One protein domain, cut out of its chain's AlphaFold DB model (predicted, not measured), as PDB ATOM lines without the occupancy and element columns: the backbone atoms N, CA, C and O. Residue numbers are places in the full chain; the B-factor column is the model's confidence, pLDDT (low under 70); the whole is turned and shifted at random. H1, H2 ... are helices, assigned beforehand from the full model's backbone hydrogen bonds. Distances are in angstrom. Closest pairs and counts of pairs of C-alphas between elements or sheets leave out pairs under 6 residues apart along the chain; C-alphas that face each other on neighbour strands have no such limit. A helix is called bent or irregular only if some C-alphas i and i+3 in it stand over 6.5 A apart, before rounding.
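AT A GLANCE: This is residues 35 to 136 of the 143 residues of an uncharacterized protein of Thalassobium sp (UniProt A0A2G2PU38). The bent helix H1 runs through a compact body of helices: its second arm, H1b, is the core, with H3 packed on one side and H5 on another, both crossing it steeply, while H2 folds back beside H1b as a helical hairpin and crosses H5. The first arm, H1a, reaches to the last turns of H5, and the short H4 sits at the other end of the body, where the chain turns from H3 to H5. The printed part has 102 residues with five named helices, H1 to H5 in chain order, and no named strand, so its class is all helix. It is compact, with a radius of gyration of the C-alphas of 13.2 A and spans of 37 by 27 by 19 A.

IN THESE COORDINATES: Find C-alpha 35 at (-13.284, -3.649, 46.691), where H1, residues 35 to 58, begins. By its hydrogen bonds it was assigned as one helix, but it is bent: C-alphas 43 and 46 are 7.4 A apart. Its arms are H1a, residues 35 to 43, and H1b, residues 46 to 58, 18.2 A long. H2, residues 63 to 82, runs 29.0 A; H3, residues 88 to 102, runs 21.1 A; H4 is residues 105 to 108. Look for C-alpha 112 at (-39.925, -20.672, 34.941); from there H5 runs 29.7 A to C-alpha 132 at (-12.294, -11.992, 41.593).

HOW THE PARTS SIT: Start at H1b, which stands at a steep tilt of 49 degrees to H1a. H1b touches H3, the same way at a steep tilt of 48 degrees; their closest C-alphas, Val 50 and Gly 98, are 4.4 A apart. It touches H5, opposite ways at a steep tilt of 51 degrees, closest at the C-alphas of Ala 51 and Val 118, 4.7 A. With H2, through residues 66 to 73 of H2 alone, it forms a hairpin at a shallow tilt of 25 degrees, closest at the C-alphas of Met 48 and Val 73, 7.6 A. Residues 69 to 76 of H2 touch H5 at a steep tilt of 50 degrees, closest at the C-alphas of Tyr 72 and Tyr 129, 5.9 A. H1a touches residues 128 to 132 of H5, opposite ways at a shallow tilt of 27 degrees; the closest C-alphas, Leu 37 and Ile 132, are 6.9 A apart. H4 and H5 touch only at the corner, closest at the C-alphas of Tyr 107 and Ala 114, 5.2 A. H3 and H5 are apart. In H1a, H2, H3 and H5 every O i to N i+4 pair is within hydrogen-bond range, in H1b 8 of 9; H4 is too short for such a pair.

THE WHOLE: The two C-alphas farthest apart, those of Glu 105 and Arg 136, are 40.4 A apart. The printed part has no cut, and the four links between helices are tight. The mean pLDDT of the printed part is 89.5; look at residues 135 to 136 for the values under 70.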
ATOM      1  N   LYS A  35     -12.453  -3.966  45.523       85.62
ATOM      2  CA  LYS A  35     -13.284  -3.649  46.691       85.62
ATOM      3  C   LYS A  35     -14.764  -3.607  46.309       85.62
ATOM      4  O   LYS A  35     -15.588  -4.121  47.063       85.62
ATOM      5  N   GLN A  36     -15.094  -3.055  45.144       88.38
ATOM      6  CA  GLN A  36     -16.445  -3.064  44.586       88.38
ATOM      7  C   GLN A  36     -16.909  -4.494  44.288       88.38
ATOM      8  O   GLN A  36     -17.997  -4.878  44.713       88.38
ATOM      9  N   LEU A  37     -16.065  -5.317  43.659       88.06
ATOM     10  CA  LEU A  37     -16.378  -6.726  43.391       88.06
ATOM     11  C   LEU A  37     -16.645  -7.523  44.676       88.06
ATOM     12  O   LEU A  37     -17.587  -8.311  44.738       88.06
ATOM     13  N   LEU A  38     -15.865  -7.287  45.732       88.62
ATOM     14  CA  LEU A  38     -16.066  -7.927  47.034       88.62
ATOM     15  C   LEU A  38     -17.373  -7.487  47.720       88.62
ATOM     16  O   LEU A  38     -18.029  -8.300  48.372       88.62
ATOM     17  N   GLN A  39     -17.790  -6.228  47.557       88.62
ATOM     18  CA  GLN A  39     -19.095  -5.757  48.038       88.62
ATOM     19  C   GLN A  39     -20.255  -6.388  47.259       88.62
ATOM     20  O   GLN A  39     -21.251  -6.788  47.863       88.62
ATOM     21  N   ILE A  40     -20.113  -6.517  45.937       89.75
ATOM     22  CA  ILE A  40     -21.087  -7.203  45.083       89.75
ATOM     23  C   ILE A  40     -21.202  -8.674  45.506       89.75
ATOM     24  O   ILE A  40     -22.310  -9.160  45.724       89.75
ATOM     25  N   LEU A  41     -20.076  -9.366  45.719       90.75
ATOM     26  CA  LEU A  41     -20.063 -10.737  46.238       90.75
ATOM     27  C   LEU A  41     -20.841 -10.852  47.558       90.75
ATOM     28  O   LEU A  41     -21.692 -11.731  47.694       90.75
ATOM     29  N   LEU A  42     -20.596  -9.942  48.509       87.81
ATOM     30  CA  LEU A  42     -21.306  -9.940  49.789       87.81
ATOM     31  C   LEU A  42     -22.827  -9.807  49.609       87.81
ATOM     32  O   LEU A  42     -23.593 -10.508  50.269       87.81
ATOM     33  N   HIS A  43     -23.260  -8.939  48.694       89.00
ATOM     34  CA  HIS A  43     -24.673  -8.719  48.396       89.00
ATOM     35  C   HIS A  43     -25.354  -9.951  47.778       89.00
ATOM     36  O   HIS A  43     -26.514 -10.233  48.075       89.00
ATOM     37  N   HIS A  44     -24.631 -10.716  46.958       90.62
ATOM     38  CA  HIS A  44     -25.181 -11.869  46.242       90.62
ATOM     39  C   HIS A  44     -25.155 -13.184  47.023       90.62
ATOM     40  O   HIS A  44     -25.762 -14.157  46.582       90.62
ATOM     41  N   TYR A  45     -24.532 -13.240  48.202       88.12
ATOM     42  CA  TYR A  45     -24.378 -14.500  48.932       88.12
ATOM     43  C   TYR A  45     -25.681 -15.250  49.174       88.12
ATOM     44  O   TYR A  45     -25.764 -16.454  48.933       88.12
ATOM     45  N   GLN A  46     -26.709 -14.536  49.628       90.69
ATOM     46  CA  GLN A  46     -28.007 -15.148  49.863       90.69
ATOM     47  C   GLN A  46     -28.652 -15.621  48.553       90.69
ATOM     48  O   GLN A  46     -29.256 -16.685  48.523       90.69
ATOM     49  N   SER A  47     -28.540 -14.865  47.456       91.94
ATOM     50  CA  SER A  47     -29.149 -15.275  46.184       91.94
ATOM     51  C   SER A  47     -28.434 -16.487  45.580       91.94
ATOM     52  O   SER A  47     -29.091 -17.382  45.049       91.94
ATOM     53  N   MET A  48     -27.111 -16.564  45.748       92.75
ATOM     54  CA  MET A  48     -26.302 -17.720  45.370       92.75
ATOM     55  C   MET A  48     -26.708 -18.973  46.156       92.75
ATOM     56  O   MET A  48     -26.877 -20.040  45.569       92.75
ATOM     57  N   THR A  49     -26.917 -18.859  47.471       90.25
ATOM     58  CA  THR A  49     -27.347 -20.001  48.292       90.25
ATOM     59  C   THR A  49     -28.779 -20.418  47.967       90.25
ATOM     60  O   THR A  49     -29.035 -21.612  47.826       90.25
ATOM     61  N   VAL A  50     -29.698 -19.468  47.750       93.38
ATOM     62  CA  VAL A  50     -31.065 -19.754  47.268       93.38
ATOM     63  C   VAL A  50     -31.029 -20.558  45.971       93.38
ATOM     64  O   VAL A  50     -31.656 -21.612  45.892       93.38
ATOM     65  N   ALA A  51     -30.295 -20.084  44.963       94.31
ATOM     66  CA  ALA A  51     -30.216 -20.741  43.664       94.31
ATOM     67  C   ALA A  51     -29.599 -22.144  43.757       94.31
ATOM     68  O   ALA A  51     -30.120 -23.072  43.141       94.31
ATOM     69  N   TRP A  52     -28.557 -22.330  44.572       91.50
ATOM     70  CA  TRP A  52     -27.984 -23.656  44.821       91.50
ATOM     71  C   TRP A  52     -29.010 -24.634  45.418       91.50
ATOM     72  O   TRP A  52     -29.162 -25.746  44.911       91.50
ATOM     73  N   PHE A  53     -29.778 -24.213  46.432       92.44
ATOM     74  CA  PHE A  53     -30.815 -25.062  47.036       92.44
ATOM     75  C   PHE A  53     -31.997 -25.348  46.105       92.44
ATOM     76  O   PHE A  53     -32.555 -26.439  46.154       92.44
ATOM     77  N   ILE A  54     -32.397 -24.395  45.261       93.94
ATOM     78  CA  ILE A  54     -33.427 -24.648  44.244       93.94
ATOM     79  C   ILE A  54     -32.901 -25.672  43.228       93.94
ATOM     80  O   ILE A  54     -33.602 -26.624  42.890       93.94
ATOM     81  N   ASN A  55     -31.653 -25.521  42.771       94.69
ATOM     82  CA  ASN A  55     -31.061 -26.435  41.797       94.69
ATOM     83  C   ASN A  55     -30.946 -27.874  42.328       94.69
ATOM     84  O   ASN A  55     -31.203 -28.807  41.575       94.69
ATOM     85  N   SER A  56     -30.633 -28.071  43.613       90.44
ATOM     86  CA  SER A  56     -30.539 -29.416  44.205       90.44
ATOM     87  C   SER A  56     -31.880 -30.150  44.316       90.44
ATOM     88  O   SER A  56     -31.901 -31.369  44.468       90.44
ATOM     89  N   GLN A  57     -32.997 -29.424  44.227       89.38
ATOM     90  CA  GLN A  57     -34.350 -29.984  44.243       89.38
ATOM     91  C   GLN A  57     -34.923 -30.145  42.832       89.38
ATOM     92  O   GLN A  57     -35.634 -31.110  42.562       89.38
ATOM     93  N   CYS A  58     -34.625 -29.193  41.946       91.19
ATOM     94  CA  CYS A  58     -35.252 -29.084  40.632       91.19
ATOM     95  C   CYS A  58     -34.374 -29.563  39.467       91.19
ATOM     96  O   CYS A  58     -34.896 -29.705  38.366       91.19
ATOM     97  N   PHE A  59     -33.071 -29.790  39.681       93.00
ATOM     98  CA  PHE A  59     -32.114 -30.242  38.659       93.00
ATOM     99  C   PHE A  59     -32.162 -29.398  37.372       93.00
ATOM    100  O   PHE A  59     -32.226 -29.919  36.262       93.00
ATOM    101  N   ILE A  60     -32.195 -28.072  37.537       95.62
ATOM    102  CA  ILE A  60     -32.358 -27.111  36.434       95.62
ATOM    103  C   ILE A  60     -31.082 -26.997  35.596       95.62
ATOM    104  O   ILE A  60     -31.150 -26.860  34.375       95.62
ATOM    105  N   LEU A  61     -29.925 -26.994  36.255       96.38
ATOM    106  CA  LEU A  61     -28.624 -27.034  35.602       96.38
ATOM    107  C   LEU A  61     -28.281 -28.473  35.217       96.38
ATOM    108  O   LEU A  61     -28.669 -29.422  35.903       96.38
ATOM    109  N   SER A  62     -27.484 -28.632  34.161       96.25
ATOM    110  CA  SER A  62     -26.846 -29.916  33.858       96.25
ATOM    111  C   SER A  62     -25.930 -30.377  35.001       96.25
ATOM    112  O   SER A  62     -25.612 -29.625  35.933       96.25
ATOM    113  N   TYR A  63     -25.487 -31.635  34.943       94.75
ATOM    114  CA  TYR A  63     -24.538 -32.172  35.916       94.75
ATOM    115  C   TYR A  63     -23.234 -31.363  35.916       94.75
ATOM    116  O   TYR A  63     -22.742 -30.966  36.974       94.75
ATOM    117  N   GLU A  64     -22.714 -31.061  34.729       96.62
ATOM    118  CA  GLU A  64     -21.495 -30.288  34.527       96.62
ATOM    119  C   GLU A  64     -21.645 -28.861  35.066       96.62
ATOM    120  O   GLU A  64     -20.820 -28.418  35.864       96.62
ATOM    121  N   GLU A  65     -22.731 -28.165  34.718       95.94
ATOM    122  CA  GLU A  65     -23.005 -26.812  35.222       95.94
ATOM    123  C   GLU A  65     -23.210 -26.790  36.740       95.94
ATOM    124  O   GLU A  65     -22.768 -25.859  37.411       95.94
ATOM    125  N   THR A  66     -23.834 -27.823  37.312       95.19
ATOM    126  CA  THR A  66     -23.986 -27.946  38.769       95.19
ATOM    127  C   THR A  66     -22.621 -28.053  39.446       95.19
ATOM    128  O   THR A  66     -22.365 -27.362  40.432       95.19
ATOM    129  N   ARG A  67     -21.711 -28.859  38.887       95.00
ATOM    130  CA  ARG A  67     -20.340 -29.009  39.392       95.00
ATOM    131  C   ARG A  67     -19.536 -27.717  39.256       95.00
ATOM    132  O   ARG A  67     -18.826 -27.353  40.193       95.00
ATOM    133  N   GLU A  68     -19.662 -27.013  38.131       94.69
ATOM    134  CA  GLU A  68     -19.070 -25.681  37.954       94.69
ATOM    135  C   GLU A  68     -19.602 -24.704  39.004       94.69
ATOM    136  O   GLU A  68     -18.825 -23.989  39.637       94.69
ATOM    137  N   TYR A  69     -20.915 -24.702  39.234       93.50
ATOM    138  CA  TYR A  69     -21.536 -23.785  40.173       93.50
ATOM    139  C   TYR A  69     -21.053 -24.020  41.610       93.50
ATOM    140  O   TYR A  69     -20.622 -23.079  42.280       93.50
ATOM    141  N   GLU A  70     -21.056 -25.274  42.068       91.81
ATOM    142  CA  GLU A  70     -20.528 -25.661  43.383       91.81
ATOM    143  C   GLU A  70     -19.068 -25.238  43.556       91.81
ATOM    144  O   GLU A  70     -18.690 -24.694  44.598       91.81
ATOM    145  N   PHE A  71     -18.255 -25.441  42.517       93.50
ATOM    146  CA  PHE A  71     -16.861 -25.024  42.512       93.50
ATOM    147  C   PHE A  71     -16.726 -23.500  42.645       93.50
ATOM    148  O   PHE A  71     -16.011 -23.033  43.534       93.50
ATOM    149  N   TYR A  72     -17.446 -22.712  41.841       93.94
ATOM    150  CA  TYR A  72     -17.380 -21.247  41.904       93.94
ATOM    151  C   TYR A  72     -17.833 -20.697  43.262       93.94
ATOM    152  O   TYR A  72     -17.156 -19.842  43.834       93.94
ATOM    153  N   VAL A  73     -18.938 -21.211  43.817       91.38
ATOM    154  CA  VAL A  73     -19.413 -20.832  45.159       91.38
ATOM    155  C   VAL A  73     -18.361 -21.170  46.219       91.38
ATOM    156  O   VAL A  73     -18.094 -20.358  47.107       91.38
ATOM    157  N   GLY A  74     -17.739 -22.348  46.124       90.00
ATOM    158  CA  GLY A  74     -16.676 -22.782  47.029       90.00
ATOM    159  C   GLY A  74     -15.450 -21.866  47.002       90.00
ATOM    160  O   GLY A  74     -14.953 -21.474  48.058       90.00
ATOM    161  N   GLU A  75     -14.987 -21.479  45.815       93.06
ATOM    162  CA  GLU A  75     -13.841 -20.578  45.657       93.06
ATOM    163  C   GLU A  75     -14.150 -19.159  46.154       93.06
ATOM    164  O   GLU A  75     -13.353 -18.569  46.884       93.06
ATOM    165  N   LEU A  76     -15.342 -18.634  45.858       91.81
ATOM    166  CA  LEU A  76     -15.772 -17.323  46.351       91.81
ATOM    167  C   LEU A  76     -15.928 -17.304  47.883       91.81
ATOM    168  O   LEU A  76     -15.526 -16.334  48.522       91.81
ATOM    169  N   ASN A  77     -16.402 -18.396  48.496       88.94
ATOM    170  CA  ASN A  77     -16.413 -18.574  49.957       88.94
ATOM    171  C   ASN A  77     -15.024 -18.480  50.585       88.94
ATOM    172  O   ASN A  77     -14.871 -17.847  51.633       88.94
ATOM    173  N   LYS A  78     -14.007 -19.076  49.954       90.31
ATOM    174  CA  LYS A  78     -12.622 -18.967  50.432       90.31
ATOM    175  C   LYS A  78     -12.144 -17.520  50.382       90.31
ATOM    176  O   LYS A  78     -11.568 -17.051  51.360       90.31
ATOM    177  N   VAL A  79     -12.432 -16.801  49.294       91.12
ATOM    178  CA  VAL A  79     -12.101 -15.372  49.179       91.12
ATOM    179  C   VAL A  79     -12.796 -14.562  50.271       91.12
ATOM    180  O   VAL A  79     -12.141 -13.768  50.939       91.12
ATOM    181  N   ALA A  80     -14.090 -14.787  50.512       88.88
ATOM    182  CA  ALA A  80     -14.831 -14.031  51.518       88.88
ATOM    183  C   ALA A  80     -14.254 -14.180  52.936       88.88
ATOM    184  O   ALA A  80     -14.202 -13.205  53.689       88.88
ATOM    185  N   GLN A  81     -13.776 -15.384  53.268       87.69
ATOM    186  CA  GLN A  81     -13.102 -15.671  54.535       87.69
ATOM    187  C   GLN A  81     -11.701 -15.051  54.598       87.69
ATOM    188  O   GLN A  81     -11.355 -14.422  55.596       87.69
ATOM    189  N   GLN A  82     -10.897 -15.205  53.539       90.25
ATOM    190  CA  GLN A  82      -9.520 -14.697  53.479       90.25
ATOM    191  C   GLN A  82      -9.459 -13.167  53.519       90.25
ATOM    192  O   GLN A  82      -8.643 -12.600  54.241       90.25
ATOM    193  N   GLU A  83     -10.336 -12.503  52.768       87.88
ATOM    194  CA  GLU A  83     -10.413 -11.040  52.689       87.88
ATOM    195  C   GLU A  83     -11.223 -10.440  53.856       87.88
ATOM    196  O   GLU A  83     -11.405  -9.228  53.916       87.88
ATOM    197  N   GLN A  84     -11.726 -11.278  54.777       84.94
ATOM    198  CA  GLN A  84     -12.509 -10.891  55.960       84.94
ATOM    199  C   GLN A  84     -13.719  -9.992  55.649       84.94
ATOM    200  O   GLN A  84     -14.184  -9.236  56.502       84.94
ATOM    201  N   ILE A  85     -14.267 -10.089  54.435       83.69
ATOM    202  CA  ILE A  85     -15.451  -9.317  54.026       83.69
ATOM    203  C   ILE A  85     -16.741  -9.880  54.628       83.69
ATOM    204  O   ILE A  85     -17.740  -9.171  54.722       83.69
ATOM    205  N   ALA A  86     -16.710 -11.141  55.069       81.38
ATOM    206  CA  ALA A  86     -17.744 -11.762  55.877       81.38
ATOM    207  C   ALA A  86     -17.110 -12.766  56.853       81.38
ATOM    208  O   ALA A  86     -16.423 -13.691  56.412       81.38
ATOM    209  N   PRO A  87     -17.352 -12.654  58.171       83.88
ATOM    210  CA  PRO A  87     -16.949 -13.697  59.103       83.88
ATOM    211  C   PRO A  87     -17.721 -14.991  58.818       83.88
ATOM    212  O   PRO A  87     -18.848 -14.965  58.321       83.88
ATOM    213  N   LEU A  88     -17.152 -16.135  59.205       83.25
ATOM    214  CA  LEU A  88     -17.757 -17.453  58.971       83.25
ATOM    215  C   LEU A  88     -19.203 -17.550  59.495       83.25
ATOM    216  O   LEU A  88     -20.071 -18.097  58.820       83.25
ATOM    217  N   ALA A  89     -19.488 -16.954  60.657       86.69
ATOM    218  CA  ALA A  89     -20.839 -16.891  61.214       86.69
ATOM    219  C   ALA A  89     -21.839 -16.194  60.272       86.69
ATOM    220  O   ALA A  89     -22.959 -16.670  60.112       86.69
ATOM    221  N   HIS A  90     -21.427 -15.114  59.600       87.38
ATOM    222  CA  HIS A  90     -22.269 -14.410  58.633       87.38
ATOM    223  C   HIS A  90     -22.557 -15.277  57.402       87.38
ATOM    224  O   HIS A  90     -23.704 -15.359  56.968       87.38
ATOM    225  N   LEU A  91     -21.542 -15.973  56.878       85.94
ATOM    226  CA  LEU A  91     -21.715 -16.892  55.748       85.94
ATOM    227  C   LEU A  91     -22.704 -18.018  56.088       85.94
ATOM    228  O   LEU A  91     -23.599 -18.303  55.294       85.94
ATOM    229  N   TYR A  92     -22.616 -18.592  57.293       88.81
ATOM    230  CA  TYR A  92     -23.592 -19.579  57.767       88.81
ATOM    231  C   TYR A  92     -25.006 -19.004  57.888       88.81
ATOM    232  O   TYR A  92     -25.971 -19.653  57.480       88.81
ATOM    233  N   THR A  93     -25.154 -17.780  58.401       91.69
ATOM    234  CA  THR A  93     -26.460 -17.107  58.447       91.69
ATOM    235  C   THR A  93     -27.043 -16.924  57.044       91.69
ATOM    236  O   THR A  93     -28.209 -17.249  56.826       91.69
ATOM    237  N   MET A  94     -26.248 -16.478  56.066       90.00
ATOM    238  CA  MET A  94     -26.699 -16.321  54.675       90.00
ATOM    239  C   MET A  94     -27.087 -17.657  54.027       90.00
ATOM    240  O   MET A  94     -28.054 -17.715  53.267       90.00
ATOM    241  N   GLN A  95     -26.378 -18.743  54.348       88.19
ATOM    242  CA  GLN A  95     -26.738 -20.095  53.906       88.19
ATOM    243  C   GLN A  95     -28.080 -20.544  54.487       88.19
ATOM    244  O   GLN A  95     -28.959 -20.944  53.726       88.19
ATOM    245  N   SER A  96     -28.272 -20.413  55.803       92.94
ATOM    246  CA  SER A  96     -29.534 -20.778  56.458       92.94
ATOM    247  C   SER A  96     -30.712 -19.948  55.934       92.94
ATOM    248  O   SER A  96     -31.775 -20.492  55.633       92.94
ATOM    249  N   ASN A  97     -30.520 -18.639  55.747       93.62
ATOM    250  CA  ASN A  97     -31.542 -17.765  55.170       93.62
ATOM    251  C   ASN A  97     -31.859 -18.144  53.720       93.62
ATOM    252  O   ASN A  97     -33.023 -18.144  53.321       93.62
ATOM    253  N   GLY A  98     -30.841 -18.483  52.926       91.44
ATOM    254  CA  GLY A  98     -31.040 -18.929  51.551       91.44
ATOM    255  C   GLY A  98     -31.825 -20.234  51.461       91.44
ATOM    256  O   GLY A  98     -32.731 -20.347  50.639       91.44
ATOM    257  N   GLU A  99     -31.558 -21.183  52.359       92.62
ATOM    258  CA  GLU A  99     -32.325 -22.428  52.468       92.62
ATOM    259  C   GLU A  99     -33.798 -22.178  52.830       92.62
ATOM    260  O   GLU A  99     -34.706 -22.830  52.319       92.62
ATOM    261  N   GLN A 100     -34.068 -21.233  53.729       93.69
ATOM    262  CA  GLN A 100     -35.445 -20.890  54.083       93.69
ATOM    263  C   GLN A 100     -36.173 -20.228  52.910       93.69
ATOM    264  O   GLN A 100     -37.323 -20.564  52.622       93.69
ATOM    265  N   VAL A 101     -35.494 -19.323  52.200       90.62
ATOM    266  CA  VAL A 101     -36.057 -18.640  51.033       90.62
ATOM    267  C   VAL A 101     -36.307 -19.613  49.880       90.62
ATOM    268  O   VAL A 101     -37.355 -19.512  49.248       90.62
ATOM    269  N   SER A 102     -35.427 -20.588  49.627       89.94
ATOM    270  CA  SER A 102     -35.640 -21.592  48.568       89.94
ATOM    271  C   SER A 102     -36.890 -22.447  48.802       89.94
ATOM    272  O   SER A 102     -37.515 -22.909  47.853       89.94
ATOM    273  N   LYS A 103     -37.325 -22.587  50.060       88.62
ATOM    274  CA  LYS A 103     -38.550 -23.305  50.444       88.62
ATOM    275  C   LYS A 103     -39.831 -22.477  50.289       88.62
ATOM    276  O   LYS A 103     -40.902 -22.996  50.615       88.62
ATOM    277  N   MET A 104     -39.776 -21.222  49.838       86.88
ATOM    278  CA  MET A 104     -40.973 -20.409  49.574       86.88
ATOM    279  C   MET A 104     -41.774 -20.954  48.382       86.88
ATOM    280  O   MET A 104     -41.203 -21.455  47.418       86.88
ATOM    281  N   GLU A 105     -43.105 -20.814  48.417       82.25
ATOM    282  CA  GLU A 105     -44.038 -21.405  47.437       82.25
ATOM    283  C   GLU A 105     -43.673 -21.114  45.973       82.25
ATOM    284  O   GLU A 105     -43.638 -22.034  45.160       82.25
ATOM    285  N   LYS A 106     -43.290 -19.869  45.662       79.56
ATOM    286  CA  LYS A 106     -42.887 -19.442  44.310       79.56
ATOM    287  C   LYS A 106     -41.705 -20.213  43.708       79.56
ATOM    288  O   LYS A 106     -41.542 -20.205  42.495       79.56
ATOM    289  N   TYR A 107     -40.882 -20.869  44.525       80.12
ATOM    290  CA  TYR A 107     -39.735 -21.650  44.055       80.12
ATOM    291  C   TYR A 107     -39.975 -23.164  44.109       80.12
ATOM    292  O   TYR A 107     -39.241 -23.916  43.476       80.12
ATOM    293  N   ARG A 108     -41.034 -23.625  44.795       76.44
ATOM    294  CA  ARG A 108     -41.351 -25.058  44.940       76.44
ATOM    295  C   ARG A 108     -41.834 -25.718  43.656       76.44
ATOM    296  O   ARG A 108     -41.739 -26.931  43.532       76.44
ATOM    297  N   SER A 109     -42.394 -24.949  42.728       78.12
ATOM    298  CA  SER A 109     -42.996 -25.498  41.509       78.12
ATOM    299  C   SER A 109     -41.975 -25.913  40.446       78.12
ATOM    300  O   SER A 109     -42.390 -26.392  39.395       78.12
ATOM    301  N   CYS A 110     -40.667 -25.707  40.678       87.31
ATOM    302  CA  CYS A 110     -39.598 -25.919  39.691       87.31
ATOM    303  C   CYS A 110     -39.911 -25.315  38.302       87.31
ATOM    304  O   CYS A 110     -39.434 -25.797  37.279       87.31
ATOM    305  N   GLY A 111     -40.752 -24.274  38.261       88.06
ATOM    306  CA  GLY A 111     -41.212 -23.633  37.034       88.06
ATOM    307  C   GLY A 111     -40.253 -22.553  36.529       88.06
ATOM    308  O   GLY A 111     -39.125 -22.416  37.000       88.06
ATOM    309  N   LYS A 112     -40.731 -21.720  35.596       88.62
ATOM    310  CA  LYS A 112     -39.925 -20.672  34.941       88.62
ATOM    311  C   LYS A 112     -39.256 -19.687  35.906       88.62
ATOM    312  O   LYS A 112     -38.158 -19.214  35.619       88.62
ATOM    313  N   ASP A 113     -39.881 -19.396  37.044       88.12
ATOM    314  CA  ASP A 113     -39.301 -18.513  38.063       88.12
ATOM    315  C   ASP A 113     -38.081 -19.157  38.736       88.12
ATOM    316  O   ASP A 113     -37.047 -18.511  38.895       88.12
ATOM    317  N   ALA A 114     -38.173 -20.447  39.078       90.50
ATOM    318  CA  ALA A 114     -37.057 -21.218  39.618       90.50
ATOM    319  C   ALA A 114     -35.926 -21.325  38.586       90.50
ATOM    320  O   ALA A 114     -34.768 -21.067  38.915       90.50
ATOM    321  N   GLU A 115     -36.265 -21.617  37.326       93.25
ATOM    322  CA  GLU A 115     -35.299 -21.671  36.227       93.25
ATOM    323  C   GLU A 115     -34.551 -20.344  36.051       93.25
ATOM    324  O   GLU A 115     -33.320 -20.327  36.001       93.25
ATOM    325  N   SER A 116     -35.283 -19.229  36.023       92.38
ATOM    326  CA  SER A 116     -34.709 -17.890  35.856       92.38
ATOM    327  C   SER A 116     -33.784 -17.519  37.017       92.38
ATOM    328  O   SER A 116     -32.693 -16.994  36.794       92.38
ATOM    329  N   VAL A 117     -34.182 -17.831  38.256       92.25
ATOM    330  CA  VAL A 117     -33.350 -17.595  39.446       92.25
ATOM    331  C   VAL A 117     -32.072 -18.424  39.396       92.25
ATOM    332  O   VAL A 117     -30.995 -17.874  39.640       92.25
ATOM    333  N   VAL A 118     -32.168 -19.715  39.068       95.50
ATOM    334  CA  VAL A 118     -31.010 -20.616  39.031       95.50
ATOM    335  C   VAL A 118     -30.042 -20.223  37.918       95.50
ATOM    336  O   VAL A 118     -28.870 -19.976  38.200       95.50
ATOM    337  N   LYS A 119     -30.513 -20.085  36.674       95.44
ATOM    338  CA  LYS A 119     -29.651 -19.736  35.531       95.44
ATOM    339  C   LYS A 119     -29.054 -18.333  35.663       95.44
ATOM    340  O   LYS A 119     -27.869 -18.141  35.389       95.44
ATOM    341  N   GLY A 120     -29.840 -17.368  36.144       93.75
ATOM    342  CA  GLY A 120     -29.362 -16.009  36.402       93.75
ATOM    343  C   GLY A 120     -28.254 -15.971  37.456       93.75
ATOM    344  O   GLY A 120     -27.198 -15.380  37.225       93.75
ATOM    345  N   ASN A 121     -28.443 -16.654  38.591       95.44
ATOM    346  CA  ASN A 121     -27.416 -16.702  39.637       95.44
ATOM    347  C   ASN A 121     -26.190 -17.525  39.230       95.44
ATOM    348  O   ASN A 121     -25.084 -17.160  39.625       95.44
ATOM    349  N   PHE A 122     -26.348 -18.580  38.426       95.56
ATOM    350  CA  PHE A 122     -25.211 -19.312  37.865       95.56
ATOM    351  C   PHE A 122     -24.314 -18.387  37.029       95.56
ATOM    352  O   PHE A 122     -23.112 -18.307  37.279       95.56
ATOM    353  N   SER A 123     -24.906 -17.613  36.111       94.06
ATOM    354  CA  SER A 123     -24.175 -16.652  35.272       94.06
ATOM    355  C   SER A 123     -23.459 -15.575  36.100       94.06
ATOM    356  O   SER A 123     -22.258 -15.352  35.924       94.06
ATOM    357  N   ILE A 124     -24.156 -14.965  37.068       93.00
ATOM    358  CA  ILE A 124     -23.573 -13.956  37.971       93.00
ATOM    359  C   ILE A 124     -22.415 -14.550  38.777       93.00
ATOM    360  O   ILE A 124     -21.355 -13.937  38.887       93.00
ATOM    361  N   THR A 125     -22.587 -15.762  39.307       94.00
ATOM    362  CA  THR A 125     -21.555 -16.435  40.103       94.00
ATOM    363  C   THR A 125     -20.317 -16.741  39.268       94.00
ATOM    364  O   THR A 125     -19.202 -16.472  39.709       94.00
ATOM    365  N   LYS A 126     -20.503 -17.265  38.051       93.81
ATOM    366  CA  LYS A 126     -19.413 -17.544  37.107       93.81
ATOM    367  C   LYS A 126     -18.620 -16.282  36.785       93.81
ATOM    368  O   LYS A 126     -17.391 -16.310  36.782       93.81
ATOM    369  N   ARG A 127     -19.320 -15.169  36.564       90.88
ATOM    370  CA  ARG A 127     -18.694 -13.876  36.294       90.88
ATOM    371  C   ARG A 127     -17.914 -13.345  37.498       90.88
ATOM    372  O   ARG A 127     -16.735 -13.050  37.354       90.88
ATOM    373  N   LEU A 128     -18.518 -13.322  38.689       91.56
ATOM    374  CA  LEU A 128     -17.827 -12.916  39.919       91.56
ATOM    375  C   LEU A 128     -16.591 -13.775  40.193       91.56
ATOM    376  O   LEU A 128     -15.554 -13.253  40.592       91.56
ATOM    377  N   TYR A 129     -16.675 -15.085  39.953       92.94
ATOM    378  CA  TYR A 129     -15.520 -15.971  40.037       92.94
ATOM    379  C   TYR A 129     -14.415 -15.566  39.051       92.94
ATOM    380  O   TYR A 129     -13.258 -15.453  39.455       92.94
ATOM    381  N   GLY A 130     -14.750 -15.317  37.782       91.50
ATOM    382  CA  GLY A 130     -13.791 -14.849  36.778       91.50
ATOM    383  C   GLY A 130     -13.101 -13.545  37.190       91.50
ATOM    384  O   GLY A 130     -11.872 -13.479  37.194       91.50
ATOM    385  N   ASP A 131     -13.883 -12.562  37.631       89.50
ATOM    386  CA  ASP A 131     -13.398 -11.216  37.950       89.50
ATOM    387  C   ASP A 131     -12.570 -11.184  39.255       89.50
ATOM    388  O   ASP A 131     -11.565 -10.477  39.347       89.50
ATOM    389  N   ILE A 132     -12.936 -11.987  40.263       89.06
ATOM    390  CA  ILE A 132     -12.294 -11.992  41.593       89.06
ATOM    391  C   ILE A 132     -11.159 -13.023  41.704       89.06
ATOM    392  O   ILE A 132     -10.134 -12.758  42.342       89.06
ATOM    393  N   VAL A 133     -11.356 -14.219  41.145       88.31
ATOM    394  CA  VAL A 133     -10.441 -15.366  41.284       88.31
ATOM    395  C   VAL A 133      -9.677 -15.617  39.986       88.31
ATOM    396  O   VAL A 133      -8.457 -15.779  40.017       88.31
ATOM    397  N   GLY A 134     -10.376 -15.630  38.847       72.06
ATOM    398  CA  GLY A 134      -9.800 -15.896  37.525       72.06
ATOM    399  C   GLY A 134      -8.764 -14.857  37.085       72.06
ATOM    400  O   GLY A 134      -7.746 -15.223  36.497       72.06
ATOM    401  N   SER A 135      -8.954 -13.594  37.470       59.66
ATOM    402  CA  SER A 135      -8.012 -12.488  37.241       59.66
ATOM    403  C   SER A 135      -6.631 -12.698  37.887       59.66
ATOM    404  O   SER A 135      -5.649 -12.110  37.434       59.66
ATOM    405  N   ARG A 136      -6.493 -13.597  38.879       49.81
ATOM    406  CA  ARG A 136      -5.187 -13.952  39.471       49.81
ATOM    407  C   ARG A 136      -4.333 -14.882  38.605       49.81
ATOM    408  O   ARG A 136      -3.138 -14.977  38.858       49.81
TER     409      ARG A 136